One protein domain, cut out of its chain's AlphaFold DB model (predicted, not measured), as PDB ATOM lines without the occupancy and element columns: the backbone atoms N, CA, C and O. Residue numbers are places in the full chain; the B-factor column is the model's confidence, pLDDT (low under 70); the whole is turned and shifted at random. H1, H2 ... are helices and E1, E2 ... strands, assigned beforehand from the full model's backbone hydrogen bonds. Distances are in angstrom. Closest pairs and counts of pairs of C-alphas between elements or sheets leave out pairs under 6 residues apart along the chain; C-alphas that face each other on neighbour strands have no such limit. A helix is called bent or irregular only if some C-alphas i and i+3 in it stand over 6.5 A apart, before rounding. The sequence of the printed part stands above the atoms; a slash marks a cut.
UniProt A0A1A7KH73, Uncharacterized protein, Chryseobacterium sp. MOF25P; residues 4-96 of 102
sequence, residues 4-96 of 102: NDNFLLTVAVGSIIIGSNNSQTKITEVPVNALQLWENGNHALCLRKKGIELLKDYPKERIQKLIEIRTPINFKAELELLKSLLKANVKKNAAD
ATOM      1  N   ASN A   4      32.335  16.764 -53.383       75.00
ATOM      2  CA  ASN A   4      31.708  15.970 -52.335       75.00
ATOM      3  C   ASN A   4      30.801  16.929 -51.537       75.00
ATOM      4  O   ASN A   4      31.024  18.145 -51.548       75.00
ATOM      5  N   ASP A   5      29.774  16.434 -50.850       81.19
ATOM      6  CA  ASP A   5      28.839  17.276 -50.091       81.19
ATOM      7  C   ASP A   5      29.561  18.207 -49.099       81.19
ATOM      8  O   ASP A   5      29.158  19.358 -48.916       81.19
ATOM      9  N   ASN A   6      30.686  17.745 -48.543       85.25
ATOM     10  CA  ASN A   6      31.453  18.452 -47.516       85.25
ATOM     11  C   ASN A   6      32.619  19.300 -48.056       85.25
ATOM     12  O   ASN A   6      32.936  20.336 -47.468       85.25
ATOM     13  N   PHE A   7      33.236  18.901 -49.173       87.06
ATOM     14  CA  PHE A   7      34.458  19.517 -49.703       87.06
ATOM     15  C   PHE A   7      34.395  19.743 -51.212       87.06
ATOM     16  O   PHE A   7      33.853  18.940 -51.973       87.06
ATOM     17  N   LEU A   8      35.013  20.837 -51.644       86.69
ATOM     18  CA  LEU A   8      35.214  21.190 -53.040       86.69
ATOM     19  C   LEU A   8      36.698  21.098 -53.393       86.69
ATOM     20  O   LEU A   8      37.529  21.684 -52.698       86.69
ATOM     21  N   LEU A   9      37.011  20.437 -54.507       85.88
ATOM     22  CA  LEU A   9      38.322  20.559 -55.132       85.88
ATOM     23  C   LEU A   9      38.434  21.881 -55.889       85.88
ATOM     24  O   LEU A   9      37.607  22.186 -56.752       85.88
ATOM     25  N   THR A  10      39.474  22.646 -55.575       83.38
ATOM     26  CA  THR A  10      39.782  23.939 -56.209       83.38
ATOM     27  C   THR A  10      40.764  23.801 -57.372       83.38
ATOM     28  O   THR A  10      40.928  24.734 -58.153       83.38
ATOM     29  N   VAL A  11      41.378  22.626 -57.519       79.56
ATOM     30  CA  VAL A  11      42.295  22.270 -58.609       79.56
ATOM     31  C   VAL A  11      41.604  21.411 -59.668       79.56
ATOM     32  O   VAL A  11      40.548  20.815 -59.429       79.56
ATOM     33  N   ALA A  12      42.202  21.352 -60.857       77.31
ATOM     34  CA  ALA A  12      41.712  20.508 -61.934       77.31
ATOM     35  C   ALA A  12      41.891  19.019 -61.600       77.31
ATOM     36  O   ALA A  12      42.827  18.604 -60.913       77.31
ATOM     37  N   VAL A  13      40.987  18.198 -62.125       77.81
ATOM     38  CA  VAL A  13      41.126  16.741 -62.068       77.81
ATOM     39  C   VAL A  13      42.367  16.350 -62.866       77.81
ATOM     40  O   VAL A  13      42.563  16.812 -63.986       77.81
ATOM     41  N   GLY A  14      43.212  15.512 -62.275       74.56
ATOM     42  CA  GLY A  14      44.507  15.126 -62.823       74.56
ATOM     43  C   GLY A  14      45.678  15.990 -62.351       74.56
ATOM     44  O   GLY A  14      46.815  15.623 -62.641       74.56
ATOM     45  N   SER A  15      45.442  17.073 -61.599       79.25
ATOM     46  CA  SER A  15      46.515  17.850 -60.968       79.25
ATOM     47  C   SER A  15      47.291  17.011 -59.947       79.25
ATOM     48  O   SER A  15      46.715  16.188 -59.232       79.25
ATOM     49  N   ILE A  16      48.603  17.237 -59.867       78.25
ATOM     50  CA  ILE A  16      49.486  16.600 -58.886       78.25
ATOM     51  C   ILE A  16      49.716  17.581 -57.739       78.25
ATOM     52  O   ILE A  16      50.219  18.682 -57.954       78.25
ATOM     53  N   ILE A  17      49.357  17.178 -56.522       74.12
ATOM     54  CA  ILE A  17      49.740  17.892 -55.305       74.12
ATOM     55  C   ILE A  17      51.048  17.300 -54.803       74.12
ATOM     56  O   ILE A  17      51.142  16.089 -54.596       74.12
ATOM     57  N   ILE A  18      52.033  18.165 -54.579       72.94
ATOM     58  CA  ILE A  18      53.288  17.808 -53.923       72.94
ATOM     59  C   ILE A  18      53.095  18.058 -52.425       72.94
ATOM     60  O   ILE A  18      52.944  19.198 -51.992       72.94
ATOM     61  N   GLY A  19      53.020  16.984 -51.646       67.94
ATOM     62  CA  GLY A  19      52.988  17.043 -50.190       67.94
ATOM     63  C   GLY A  19      54.354  17.406 -49.607       67.94
ATOM     64  O   GLY A  19      55.383  17.276 -50.268       67.94
ATOM     65  N   SER A  20      54.379  17.804 -48.335       63.47
ATOM     66  CA  SER A  20      55.586  18.276 -47.634       63.47
ATOM     67  C   SER A  20      56.722  17.246 -47.534       63.47
ATOM     68  O   SER A  20      57.856  17.619 -47.261       63.47
ATOM     69  N   ASN A  21      56.435  15.964 -47.791       72.12
ATOM     70  CA  ASN A  21      57.409  14.866 -47.813       72.12
ATOM     71  C   ASN A  21      57.802  14.453 -49.249       72.12
ATOM     72  O   ASN A  21      58.116  13.289 -49.482       72.12
ATOM     73  N   ASN A  22      57.693  15.353 -50.235       72.81
ATOM     74  CA  ASN A  22      57.830  15.051 -51.671       72.81
ATOM     75  C   ASN A  22      56.843  13.994 -52.210       72.81
ATOM     76  O   ASN A  22      56.994  13.511 -53.335       72.81
ATOM     77  N   SER A  23      55.805  13.645 -51.448       74.56
ATOM     78  CA  SER A  23      54.770  12.725 -51.907       74.56
ATOM     79  C   SER A  23      53.933  13.388 -52.999       74.56
ATOM     80  O   SER A  23      53.390  14.474 -52.815       74.56
ATOM     81  N   GLN A  24      53.816  12.734 -54.151       77.12
ATOM     82  CA  GLN A  24      52.981  13.211 -55.249       77.12
ATOM     83  C   GLN A  24      51.628  12.518 -55.185       77.12
ATOM     84  O   GLN A  24      51.533  11.304 -55.350       77.12
ATOM     85  N   THR A  25      50.572  13.288 -54.944       74.50
ATOM     86  CA  THR A  25      49.201  12.771 -54.961       74.50
ATOM     87  C   THR A  25      48.486  13.309 -56.185       74.50
ATOM     88  O   THR A  25      48.273  14.516 -56.306       74.50
ATOM     89  N   LYS A  26      48.112  12.415 -57.105       79.88
ATOM     90  CA  LYS A  26      47.272  12.773 -58.246       79.88
ATOM     91  C   LYS A  26      45.826  12.902 -57.781       79.88
ATOM     92  O   LYS A  26      45.257  11.960 -57.240       79.88
ATOM     93  N   ILE A  27      45.234  14.064 -58.012       79.56
ATOM     94  CA  ILE A  27      43.872  14.367 -57.589       79.56
ATOM     95  C   ILE A  27      42.907  13.959 -58.688       79.56
ATOM     96  O   ILE A  27      42.726  14.669 -59.674       79.56
ATOM     97  N   THR A  28      42.293  12.795 -58.530       77.88
ATOM     98  CA  THR A  28      41.212  12.325 -59.405       77.88
ATOM     99  C   THR A  28      39.837  12.659 -58.842       77.88
ATOM    100  O   THR A  28      38.900  12.843 -59.607       77.88
ATOM    101  N   GLU A  29      39.729  12.792 -57.522       82.31
ATOM    102  CA  GLU A  29      38.499  13.048 -56.772       82.31
ATOM    103  C   GLU A  29      38.821  13.676 -55.407       82.31
ATOM    104  O   GLU A  29      39.991  13.839 -55.050       82.31
ATOM    105  N   VAL A  30      37.787  14.063 -54.649       82.75
ATOM    106  CA  VAL A  30      37.969  14.515 -53.262       82.75
ATOM    107  C   VAL A  30      38.510  13.326 -52.457       82.75
ATOM    108  O   VAL A  30      37.801  12.331 -52.328       82.75
ATOM    109  N   PRO A  31      39.730  13.406 -51.905       79.25
ATOM    110  CA  PRO A  31      40.346  12.262 -51.252       79.25
ATOM    111  C   PRO A  31      39.618  11.903 -49.952       79.25
ATOM    112  O   PRO A  31      39.050  12.763 -49.278       79.25
ATOM    113  N   VAL A  32      39.667  10.629 -49.561       82.12
ATOM    114  CA  VAL A  32      38.968  10.118 -48.364       82.12
ATOM    115  C   VAL A  32      39.439  10.820 -47.080       82.12
ATOM    116  O   VAL A  32      38.661  11.061 -46.163       82.12
ATOM    117  N   ASN A  33      40.709  11.231 -47.045       83.69
ATOM    118  CA  ASN A  33      41.328  12.018 -45.976       83.69
ATOM    119  C   ASN A  33      41.254  13.543 -46.215       83.69
ATOM    120  O   ASN A  33      42.071  14.290 -45.673       83.69
ATOM    121  N   ALA A  34      40.290  14.027 -47.011       84.44
ATOM    122  CA  ALA A  34      40.134  15.448 -47.332       84.44
ATOM    123  C   ALA A  34      40.060  16.341 -46.090       84.44
ATOM    124  O   ALA A  34      40.655  17.413 -46.095       84.44
ATOM    125  N   LEU A  35      39.397  15.897 -45.017       86.44
ATOM    126  CA  LEU A  35      39.337  16.656 -43.766       86.44
ATOM    127  C   LEU A  35      40.739  16.892 -43.193       86.44
ATOM    128  O   LEU A  35      41.127  18.036 -42.999       86.44
ATOM    129  N   GLN A  36      41.535  15.836 -43.023       85.19
ATOM    130  CA  GLN A  36      42.893  15.940 -42.483       85.19
ATOM    131  C   GLN A  36      43.803  16.799 -43.377       85.19
ATOM    132  O   GLN A  36      44.565  17.626 -42.885       85.19
ATOM    133  N   LEU A  37      43.712  16.639 -44.701       84.44
ATOM    134  CA  LEU A  37      44.474  17.459 -45.647       84.44
ATOM    135  C   LEU A  37      44.069  18.934 -45.577       84.44
ATOM    136  O   LEU A  37      44.922  19.818 -45.634       84.44
ATOM    137  N   TRP A  38      42.774  19.203 -45.450       88.81
ATOM    138  CA  TRP A  38      42.243  20.548 -45.293       88.81
ATOM    139  C   TRP A  38      42.700  21.191 -43.976       88.81
ATOM    140  O   TRP A  38      43.141  22.342 -44.002       88.81
ATOM    141  N   GLU A  39      42.677  20.441 -42.867       86.69
ATOM    142  CA  GLU A  39      43.172  20.884 -41.555       86.69
ATOM    143  C   GLU A  39      44.668  21.213 -41.583       86.69
ATOM    144  O   GLU A  39      45.100  22.165 -40.939       86.69
ATOM    145  N   ASN A  40      45.443  20.486 -42.390       84.75
ATOM    146  CA  ASN A  40      46.862  20.754 -42.623       84.75
ATOM    147  C   ASN A  40      47.123  21.957 -43.550       84.75
ATOM    148  O   ASN A  40      48.276  22.253 -43.853       84.75
ATOM    149  N   GLY A  41      46.078  22.634 -44.033       82.06
ATOM    150  CA  GLY A  41      46.214  23.814 -44.885       82.06
ATOM    151  C   GLY A  41      46.377  23.510 -46.370       82.06
ATOM    152  O   GLY A  41      46.942  24.319 -47.092       82.06
ATOM    153  N   ASN A  42      45.888  22.373 -46.871       83.19
ATOM    154  CA  ASN A  42      45.966  22.083 -48.303       83.19
ATOM    155  C   ASN A  42      45.099  23.062 -49.127       83.19
ATOM    156  O   ASN A  42      43.888  23.184 -48.908       83.19
ATOM    157  N   HIS A  43      45.715  23.735 -50.104       83.31
ATOM    158  CA  HIS A  43      45.070  24.747 -50.954       83.31
ATOM    159  C   HIS A  43      44.101  24.149 -51.983       83.31
ATOM    160  O   HIS A  43      43.229  24.854 -52.494       83.31
ATOM    161  N   ALA A  44      44.239  22.857 -52.285       83.12
ATOM    162  CA  ALA A  44      43.414  22.162 -53.265       83.12
ATOM    163  C   ALA A  44      42.004  21.829 -52.761       83.12
ATOM    164  O   ALA A  44      41.165  21.375 -53.540       83.12
ATOM    165  N   LEU A  45      41.747  22.023 -51.465       86.69
ATOM    166  CA  LEU A  45      40.484  21.707 -50.811       86.69
ATOM    167  C   LEU A  45      39.866  22.968 -50.225       86.69
ATOM    168  O   LEU A  45      40.549  23.754 -49.574       86.69
ATOM    169  N   CYS A  46      38.560  23.123 -50.407       88.75
ATOM    170  CA  CYS A  46      37.755  24.175 -49.800       88.75
ATOM    171  C   CYS A  46      36.537  23.550 -49.108       88.75
ATOM    172  O   CYS A  46      35.840  22.714 -49.692       88.75
ATOM    173  N   LEU A  47      36.295  23.927 -47.854       89.56
ATOM    174  CA  LEU A  47      35.189  23.426 -47.046       89.56
ATOM    175  C   LEU A  47      33.873  24.062 -47.500       89.56
ATOM    176  O   LEU A  47      33.748  25.283 -47.621       89.56
ATOM    177  N   ARG A  48      32.856  23.230 -47.724       89.50
ATOM    178  CA  ARG A  48      31.504  23.689 -48.054       89.50
ATOM    179  C   ARG A  48      30.674  23.926 -46.799       89.50
ATOM    180  O   ARG A  48      30.960  23.414 -45.723       89.50
ATOM    181  N   LYS A  49      29.553  24.632 -46.972       86.81
ATOM    182  CA  LYS A  49      28.579  24.898 -45.903       86.81
ATOM    183  C   LYS A  49      28.119  23.626 -45.170       86.81
ATOM    184  O   LYS A  49      27.977  23.678 -43.958       86.81
ATOM    185  N   LYS A  50      27.918  22.502 -45.873       85.69
ATOM    186  CA  LYS A  50      27.564  21.213 -45.240       85.69
ATOM    187  C   LYS A  50      28.719  20.635 -44.409       85.69
ATOM    188  O   LYS A  50      28.489  20.124 -43.323       85.69
ATOM    189  N   GLY A  51      29.964  20.818 -44.854       85.12
ATOM    190  CA  GLY A  51      31.156  20.366 -44.132       85.12
ATOM    191  C   GLY A  51      31.371  21.058 -42.782       85.12
ATOM    192  O   GLY A  51      32.076  20.522 -41.936       85.12
ATOM    193  N   ILE A  52      30.724  22.202 -42.529       86.31
ATOM    194  CA  ILE A  52      30.731  22.853 -41.208       86.31
ATOM    195  C   ILE A  52      30.132  21.954 -40.126       86.31
ATOM    196  O   ILE A  52      30.524  22.067 -38.966       86.31
ATOM    197  N   GLU A  53      29.229  21.036 -40.480       85.62
ATOM    198  CA  GLU A  53      28.680  20.082 -39.515       85.62
ATOM    199  C   GLU A  53      29.749  19.163 -38.924       85.62
ATOM    200  O   GLU A  53      29.676  18.852 -37.741       85.62
ATOM    201  N   LEU A  54      30.798  18.843 -39.691       85.00
ATOM    202  CA  LEU A  54      31.940  18.046 -39.227       85.00
ATOM    203  C   LEU A  54      32.762  18.758 -38.143       85.00
ATOM    204  O   LEU A  54      33.510  18.121 -37.410       85.00
ATOM    205  N   LEU A  55      32.644  20.084 -38.065       87.19
ATOM    206  CA  LEU A  55      33.418  20.933 -37.163       87.19
ATOM    207  C   LEU A  55      32.599  21.407 -35.954       87.19
ATOM    208  O   LEU A  55      33.119  22.149 -35.120       87.19
ATOM    209  N   LYS A  56      31.319  21.024 -35.840       82.75
ATOM    210  CA  LYS A  56      30.441  21.484 -34.749       82.75
ATOM    211  C   LYS A  56      30.957  21.090 -33.366       82.75
ATOM    212  O   LYS A  56      30.854  21.899 -32.449       82.75
ATOM    213  N   ASP A  57      31.545  19.904 -33.248       82.44
ATOM    214  CA  ASP A  57      32.070  19.359 -31.990       82.44
ATOM    215  C   ASP A  57      33.533  19.743 -31.721       82.44
ATOM    216  O   ASP A  57      34.129  19.324 -30.729       82.44
ATOM    217  N   TYR A  58      34.152  20.539 -32.598       86.56
ATOM    218  CA  TYR A  58      35.538  20.943 -32.402       86.56
ATOM    219  C   TYR A  58      35.652  22.002 -31.299       86.56
ATOM    220  O   TYR A  58      34.855  22.947 -31.248       86.56
ATOM    221  N   PRO A  59      36.698  21.920 -30.455       86.38
ATOM    222  CA  PRO A  59      36.944  22.936 -29.449       86.38
ATOM    223  C   PRO A  59      37.296  24.269 -30.114       86.38
ATOM    224  O   PRO A  59      37.922  24.322 -31.178       86.38
ATOM    225  N   LYS A  60      36.929  25.364 -29.444       86.00
ATOM    226  CA  LYS A  60      37.149  26.739 -29.916       86.00
ATOM    227  C   LYS A  60      38.595  26.983 -30.360       86.00
ATOM    228  O   LYS A  60      38.818  27.572 -31.413       86.00
ATOM    229  N   GLU A  61      39.558  26.497 -29.583       87.88
ATOM    230  CA  GLU A  61      40.990  26.644 -29.864       87.88
ATOM    231  C   GLU A  61      41.395  25.972 -31.181       87.88
ATOM    232  O   GLU A  61      42.163  26.537 -31.958       87.88
ATOM    233  N   ARG A  62      40.830  24.796 -31.480       88.69
ATOM    234  CA  ARG A  62      41.078  24.092 -32.745       88.69
ATOM    235  C   ARG A  62      40.478  24.857 -33.920       88.69
ATOM    236  O   ARG A  62      41.157  25.026 -34.925       88.69
ATOM    237  N   ILE A  63      39.257  25.387 -33.787       90.44
ATOM    238  CA  ILE A  63      38.648  26.242 -34.824       90.44
ATOM    239  C   ILE A  63      39.482  27.504 -35.068       90.44
ATOM    240  O   ILE A  63      39.653  27.912 -36.213       90.44
ATOM    241  N   GLN A  64      40.030  28.109 -34.013       90.00
ATOM    242  CA  GLN A  64      40.873  29.293 -34.135       90.00
ATOM    243  C   GLN A  64      42.169  28.991 -34.901       90.00
ATOM    244  O   GLN A  64      42.457  29.690 -35.870       90.00
ATOM    245  N   LYS A  65      42.855  27.887 -34.575       90.62
ATOM    246  CA  LYS A  65      44.023  27.417 -35.340       90.62
ATOM    247  C   LYS A  65      43.694  27.149 -36.807       90.62
ATOM    248  O   LYS A  65      44.471  27.498 -37.689       90.62
ATOM    249  N   LEU A  66      42.528  26.563 -37.087       90.44
ATOM    250  CA  LEU A  66      42.083  26.347 -38.466       90.44
ATOM    251  C   LEU A  66      41.904  27.675 -39.204       90.44
ATOM    252  O   LEU A  66      42.350  27.797 -40.335       90.44
ATOM    253  N   ILE A  67      41.320  28.699 -38.579       90.62
ATOM    254  CA  ILE A  67      41.215  30.026 -39.204       90.62
ATOM    255  C   ILE A  67      42.606  30.579 -39.536       90.62
ATOM    256  O   ILE A  67      42.793  31.101 -40.632       90.62
ATOM    257  N   GLU A  68      43.585  30.436 -38.644       90.75
ATOM    258  CA  GLU A  68      44.962  30.891 -38.882       90.75
ATOM    259  C   GLU A  68      45.613  30.162 -40.066       90.75
ATOM    260  O   GLU A  68      46.138  30.814 -40.968       90.75
ATOM    261  N   ILE A  69      45.494  28.831 -40.129       90.00
ATOM    262  CA  ILE A  69      46.022  28.001 -41.227       90.00
ATOM    263  C   ILE A  69      45.331  28.327 -42.559       90.00
ATOM    264  O   ILE A  69      45.962  28.332 -43.615       90.00
ATOM    265  N   ARG A  70      44.022  28.602 -42.532       88.62
ATOM    266  CA  ARG A  70      43.206  28.817 -43.737       88.62
ATOM    267  C   ARG A  70      43.211  30.268 -44.228       88.62
ATOM    268  O   ARG A  70      42.923  30.515 -45.398       88.62
ATOM    269  N   THR A  71      43.570  31.233 -43.377       87.81
ATOM    270  CA  THR A  71      43.680  32.662 -43.727       87.81
ATOM    271  C   THR A  71      44.594  32.935 -44.930       87.81
ATOM    272  O   THR A  71      44.128  33.610 -45.850       87.81
ATOM    273  N   PRO A  72      45.837  32.411 -45.008       86.19
ATOM    274  CA  PRO A  72      46.722  32.663 -46.152       86.19
ATOM    275  C   PRO A  72      46.201  32.081 -47.476       86.19
ATOM    276  O   PRO A  72      46.553  32.576 -48.542       86.19
ATOM    277  N   ILE A  73      45.319  31.078 -47.423       83.12
ATOM    278  CA  ILE A  73      44.686  30.464 -48.602       83.12
ATOM    279  C   ILE A  73      43.598  31.386 -49.188       83.12
ATOM    280  O   ILE A  73      43.246  31.296 -50.361       83.12
ATOM    281  N   ASN A  74      43.091  32.322 -48.376       84.06
ATOM    282  CA  ASN A  74      42.203  33.416 -48.771       84.06
ATOM    283  C   ASN A  74      40.854  32.985 -49.390       84.06
ATOM    284  O   ASN A  74      40.250  33.703 -50.195       84.06
ATOM    285  N   PHE A  75      40.311  31.837 -48.973       86.06
ATOM    286  CA  PHE A  75      38.944  31.442 -49.318       86.06
ATOM    287  C   PHE A  75      37.921  32.176 -48.443       86.06
ATOM    288  O   PHE A  75      37.482  31.677 -47.409       86.06
ATOM    289  N   LYS A  76      37.500  33.371 -48.876       85.38
ATOM    290  CA  LYS A  76      36.595  34.253 -48.109       85.38
ATOM    291  C   LYS A  76      35.334  33.554 -47.591       85.38
ATOM    292  O   LYS A  76      35.024  33.669 -46.411       85.38
ATOM    293  N   ALA A  77      34.624  32.819 -48.448       86.25
ATOM    294  CA  ALA A  77      33.386  32.141 -48.056       86.25
ATOM    295  C   ALA A  77      33.618  31.092 -46.953       86.25
ATOM    296  O   ALA A  77      32.824  30.989 -46.025       86.25
ATOM    297  N   GLU A  78      34.726  30.354 -47.021       88.44
ATOM    298  CA  GLU A  78      35.120  29.383 -45.997       88.44
ATOM    299  C   GLU A  78      35.495  30.074 -44.682       88.44
ATOM    300  O   GLU A  78      35.010  29.687 -43.619       88.44
ATOM    301  N   LEU A  79      36.313  31.127 -44.744       90.50
ATOM    302  CA  LEU A  79      36.728  31.875 -43.557       90.50
ATOM    303  C   LEU A  79      35.530  32.484 -42.821       90.50
ATOM    304  O   LEU A  79      35.480  32.448 -41.592       90.50
ATOM    305  N   GLU A  80      34.542  33.000 -43.549       90.44
ATOM    306  CA  GLU A  80      33.308  33.518 -42.952       90.44
ATOM    307  C   GLU A  80      32.474  32.413 -42.287       90.44
ATOM    308  O   GLU A  80      31.907  32.634 -41.211       90.44
ATOM    309  N   LEU A  81      32.448  31.202 -42.855       89.75
ATOM    310  CA  LEU A  81      31.811  30.049 -42.219       89.75
ATOM    311  C   LEU A  81      32.531  29.652 -40.920       89.75
ATOM    312  O   LEU A  81      31.874  29.468 -39.896       89.75
ATOM    313  N   LEU A  82      33.867  29.583 -40.927       89.81
ATOM    314  CA  LEU A  82      34.663  29.249 -39.738       89.81
ATOM    315  C   LEU A  82      34.521  30.298 -38.629       89.81
ATOM    316  O   LEU A  82      34.322  29.950 -37.466       89.81
ATOM    317  N   LYS A  83      34.549  31.591 -38.973       90.00
ATOM    318  CA  LYS A  83      34.302  32.677 -38.011       90.00
ATOM    319  C   LYS A  83      32.886  32.617 -37.441       90.00
ATOM    320  O   LYS A  83      32.693  32.863 -36.251       90.00
ATOM    321  N   SER A  84      31.896  32.296 -38.274       89.12
ATOM    322  CA  SER A  84      30.505  32.135 -37.834       89.12
ATOM    323  C   SER A  84      30.361  30.959 -36.867       89.12
ATOM    324  O   SER A  84      29.714  31.098 -35.829       89.12
ATOM    325  N   LEU A  85      31.031  29.839 -37.152       87.88
ATOM    326  CA  LEU A  85      31.098  28.679 -36.266       87.88
ATOM    327  C   LEU A  85      31.771  29.025 -34.930       87.88
ATOM    328  O   LEU A  85      31.231  28.711 -33.872       87.88
ATOM    329  N   LEU A  86      32.900  29.741 -34.963       87.31
ATOM    330  CA  LEU A  86      33.597  30.205 -33.761       87.31
ATOM    331  C   LEU A  86      32.678  31.074 -32.885       87.31
ATOM    332  O   LEU A  86      32.593  30.865 -31.676       87.31
ATOM    333  N   LYS A  87      31.937  32.013 -33.491       83.88
ATOM    334  CA  LYS A  87      30.954  32.857 -32.786       83.88
ATOM    335  C   LYS A  87      29.794  32.044 -32.203       83.88
ATOM    336  O   LYS A  87      29.359  32.329 -31.088       83.88
ATOM    337  N   ALA A  88      29.297  31.041 -32.926       80.19
ATOM    338  CA  ALA A  88      28.231  30.162 -32.449       80.19
ATOM    339  C   ALA A  88      28.682  29.305 -31.252       80.19
ATOM    340  O   ALA A  88      27.945  29.191 -30.273       80.19
ATOM    341  N   ASN A  89      29.914  28.786 -31.279       70.25
ATOM    342  CA  ASN A  89      30.495  28.044 -30.157       70.25
ATOM    343  C   ASN A  89      30.731  28.929 -28.923       70.25
ATOM    344  O   ASN A  89      30.480  28.498 -27.798       70.25
ATOM    345  N   VAL A  90      31.115  30.197 -29.110       59.78
ATOM    346  CA  VAL A  90      31.198  31.166 -28.000       59.78
ATOM    347  C   VAL A  90      29.829  31.400 -27.351       59.78
ATOM    348  O   VAL A  90      29.750  31.492 -26.129       59.78
ATOM    349  N   LYS A  91      28.742  31.447 -28.134       57.16
ATOM    350  CA  LYS A  91      27.383  31.579 -27.583       57.16
ATOM    351  C   LYS A  91      26.922  30.336 -26.818       57.16
ATOM    352  O   LYS A  91      26.266  30.496 -25.796       57.16
ATOM    353  N   LYS A  92      27.278  29.126 -27.268       53.78
ATOM    354  CA  LYS A  92      26.955  27.880 -26.550       53.78
ATOM    355  C   LYS A  92      27.625  27.811 -25.174       53.78
ATOM    356  O   LYS A  92      26.944  27.511 -24.205       53.78
ATOM    357  N   ASN A  93      28.901  28.186 -25.067       48.19
ATOM    358  CA  ASN A  93      29.592  28.220 -23.769       48.19
ATOM    359  C   ASN A  93      29.140  29.368 -22.851       48.19
ATOM    360  O   ASN A  93      29.359  29.304 -21.648       48.19
ATOM    361  N   ALA A  94      28.522  30.425 -23.384       48.50
ATOM    362  CA  ALA A  94      27.989  31.518 -22.568       48.50
ATOM    363  C   ALA A  94      26.609  31.208 -21.956       48.50
ATOM    364  O   ALA A  94      26.195  31.903 -21.030       48.50
ATOM    365  N   ALA A  95      25.907  30.189 -22.465       48.97
ATOM    366  CA  ALA A  95      24.605  29.757 -21.955       48.97
ATOM    367  C   ALA A  95      24.703  28.822 -20.732       48.97
ATOM    368  O   ALA A  95      23.682  28.555 -20.109       48.97
ATOM    369  N   ASP A  96      25.911  28.393 -20.349       45.22
ATOM    370  CA  ASP A  96      26.182  27.589 -19.147       45.22
ATOM    371  C   ASP A  96      26.762  28.453 -18.008       45.22
ATOM    372  O   ASP A  96      27.725  28.101 -17.334       45.22
TER     373      ASP A  96
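AT A GLANCE: This is residues 4 to 96 of the 102 residues of an uncharacterized protein of Chryseobacterium sp. MOF25P (UniProt A0A1A7KH73). A helical hairpin of H3 and H4 makes one side of an elongated body, a small two-stranded ribbon of E1 and E4 lies near its middle, and a second ribbon, the hairpin E2 and E3, is set off at one end. The short helix H1 packs on E4, the short helix H2 sits beside H4, and the last residues of H4 reach toward the other end. The printed part has 93 residues, with four named helices and four named strands in the order E1 E2 E3 H1 E4 H2 H3 H4; each of the two sheets is an antiparallel pair. The class is mixed, helices and strands. By its radius of gyration of the C-alphas, 14.2 A, the whole is compact, while the C-alphas span 48 by 25 by 22 A.

HOW THE PARTS SIT: E1, residues 7 to 9, and E4, residues 45 to 47, are antiparallel neighbours at 150 degrees; N 8 and O 46 are 2.8 A apart, within hydrogen-bond range. E2, residues 16 to 18, and E3, residues 24 to 26, form a hairpin at 154 degrees, with N 17 and O 25 at 2.9 A, within hydrogen-bond range. E2 and E4 are apart. The closest C-alphas of H1, residues 34 to 39, and E4 are those of Trp 38 and Leu 45, 5.9 A apart. H2, residues 50 to 55, and H4, residues 76 to 94, only just touch, with 3 pairs of C-alphas within 8 A, the closest those of Ile 52 and Leu 81 at 7.3 A; H4 does this with residues 81 to 85 alone. H3, residues 60 to 73, and H4 form a helical hairpin: they touch, opposite ways at a shallow tilt of 12 degrees, the closest C-alphas being those of Lys 60 and Leu 86 at 6.3 A. H1 and H3 are close but not clearly touching, about perpendicular at 84 degrees, with the C-alphas of Glu 39 and Leu 66 the closest at 6.4 A. In H1 and H4 every O i to N i+4 pair is within hydrogen-bond range; in H3 8 of 10 are, and in H2 0 of 2, beside 3 of 3 O i to N i+3 pairs.

IN THESE COORDINATES: E1 begins at C-alpha 7 (34.458, 19.517, -49.703). H3 is 20.5 A long and irregular, but only just: C-alphas 69 and 72 are 6.8 A apart. H4 is 27.1 A long and ends at C-alpha 94 (27.989, 31.518, -22.568).

THE WHOLE: The C-alphas of Gly 14 and Asp 96, the two farthest apart, are 49.0 A apart. The printed part has no cut and no long link. The mean pLDDT of the printed part is 81.3; residues 19 to 20 and 90 to 96 are under 70.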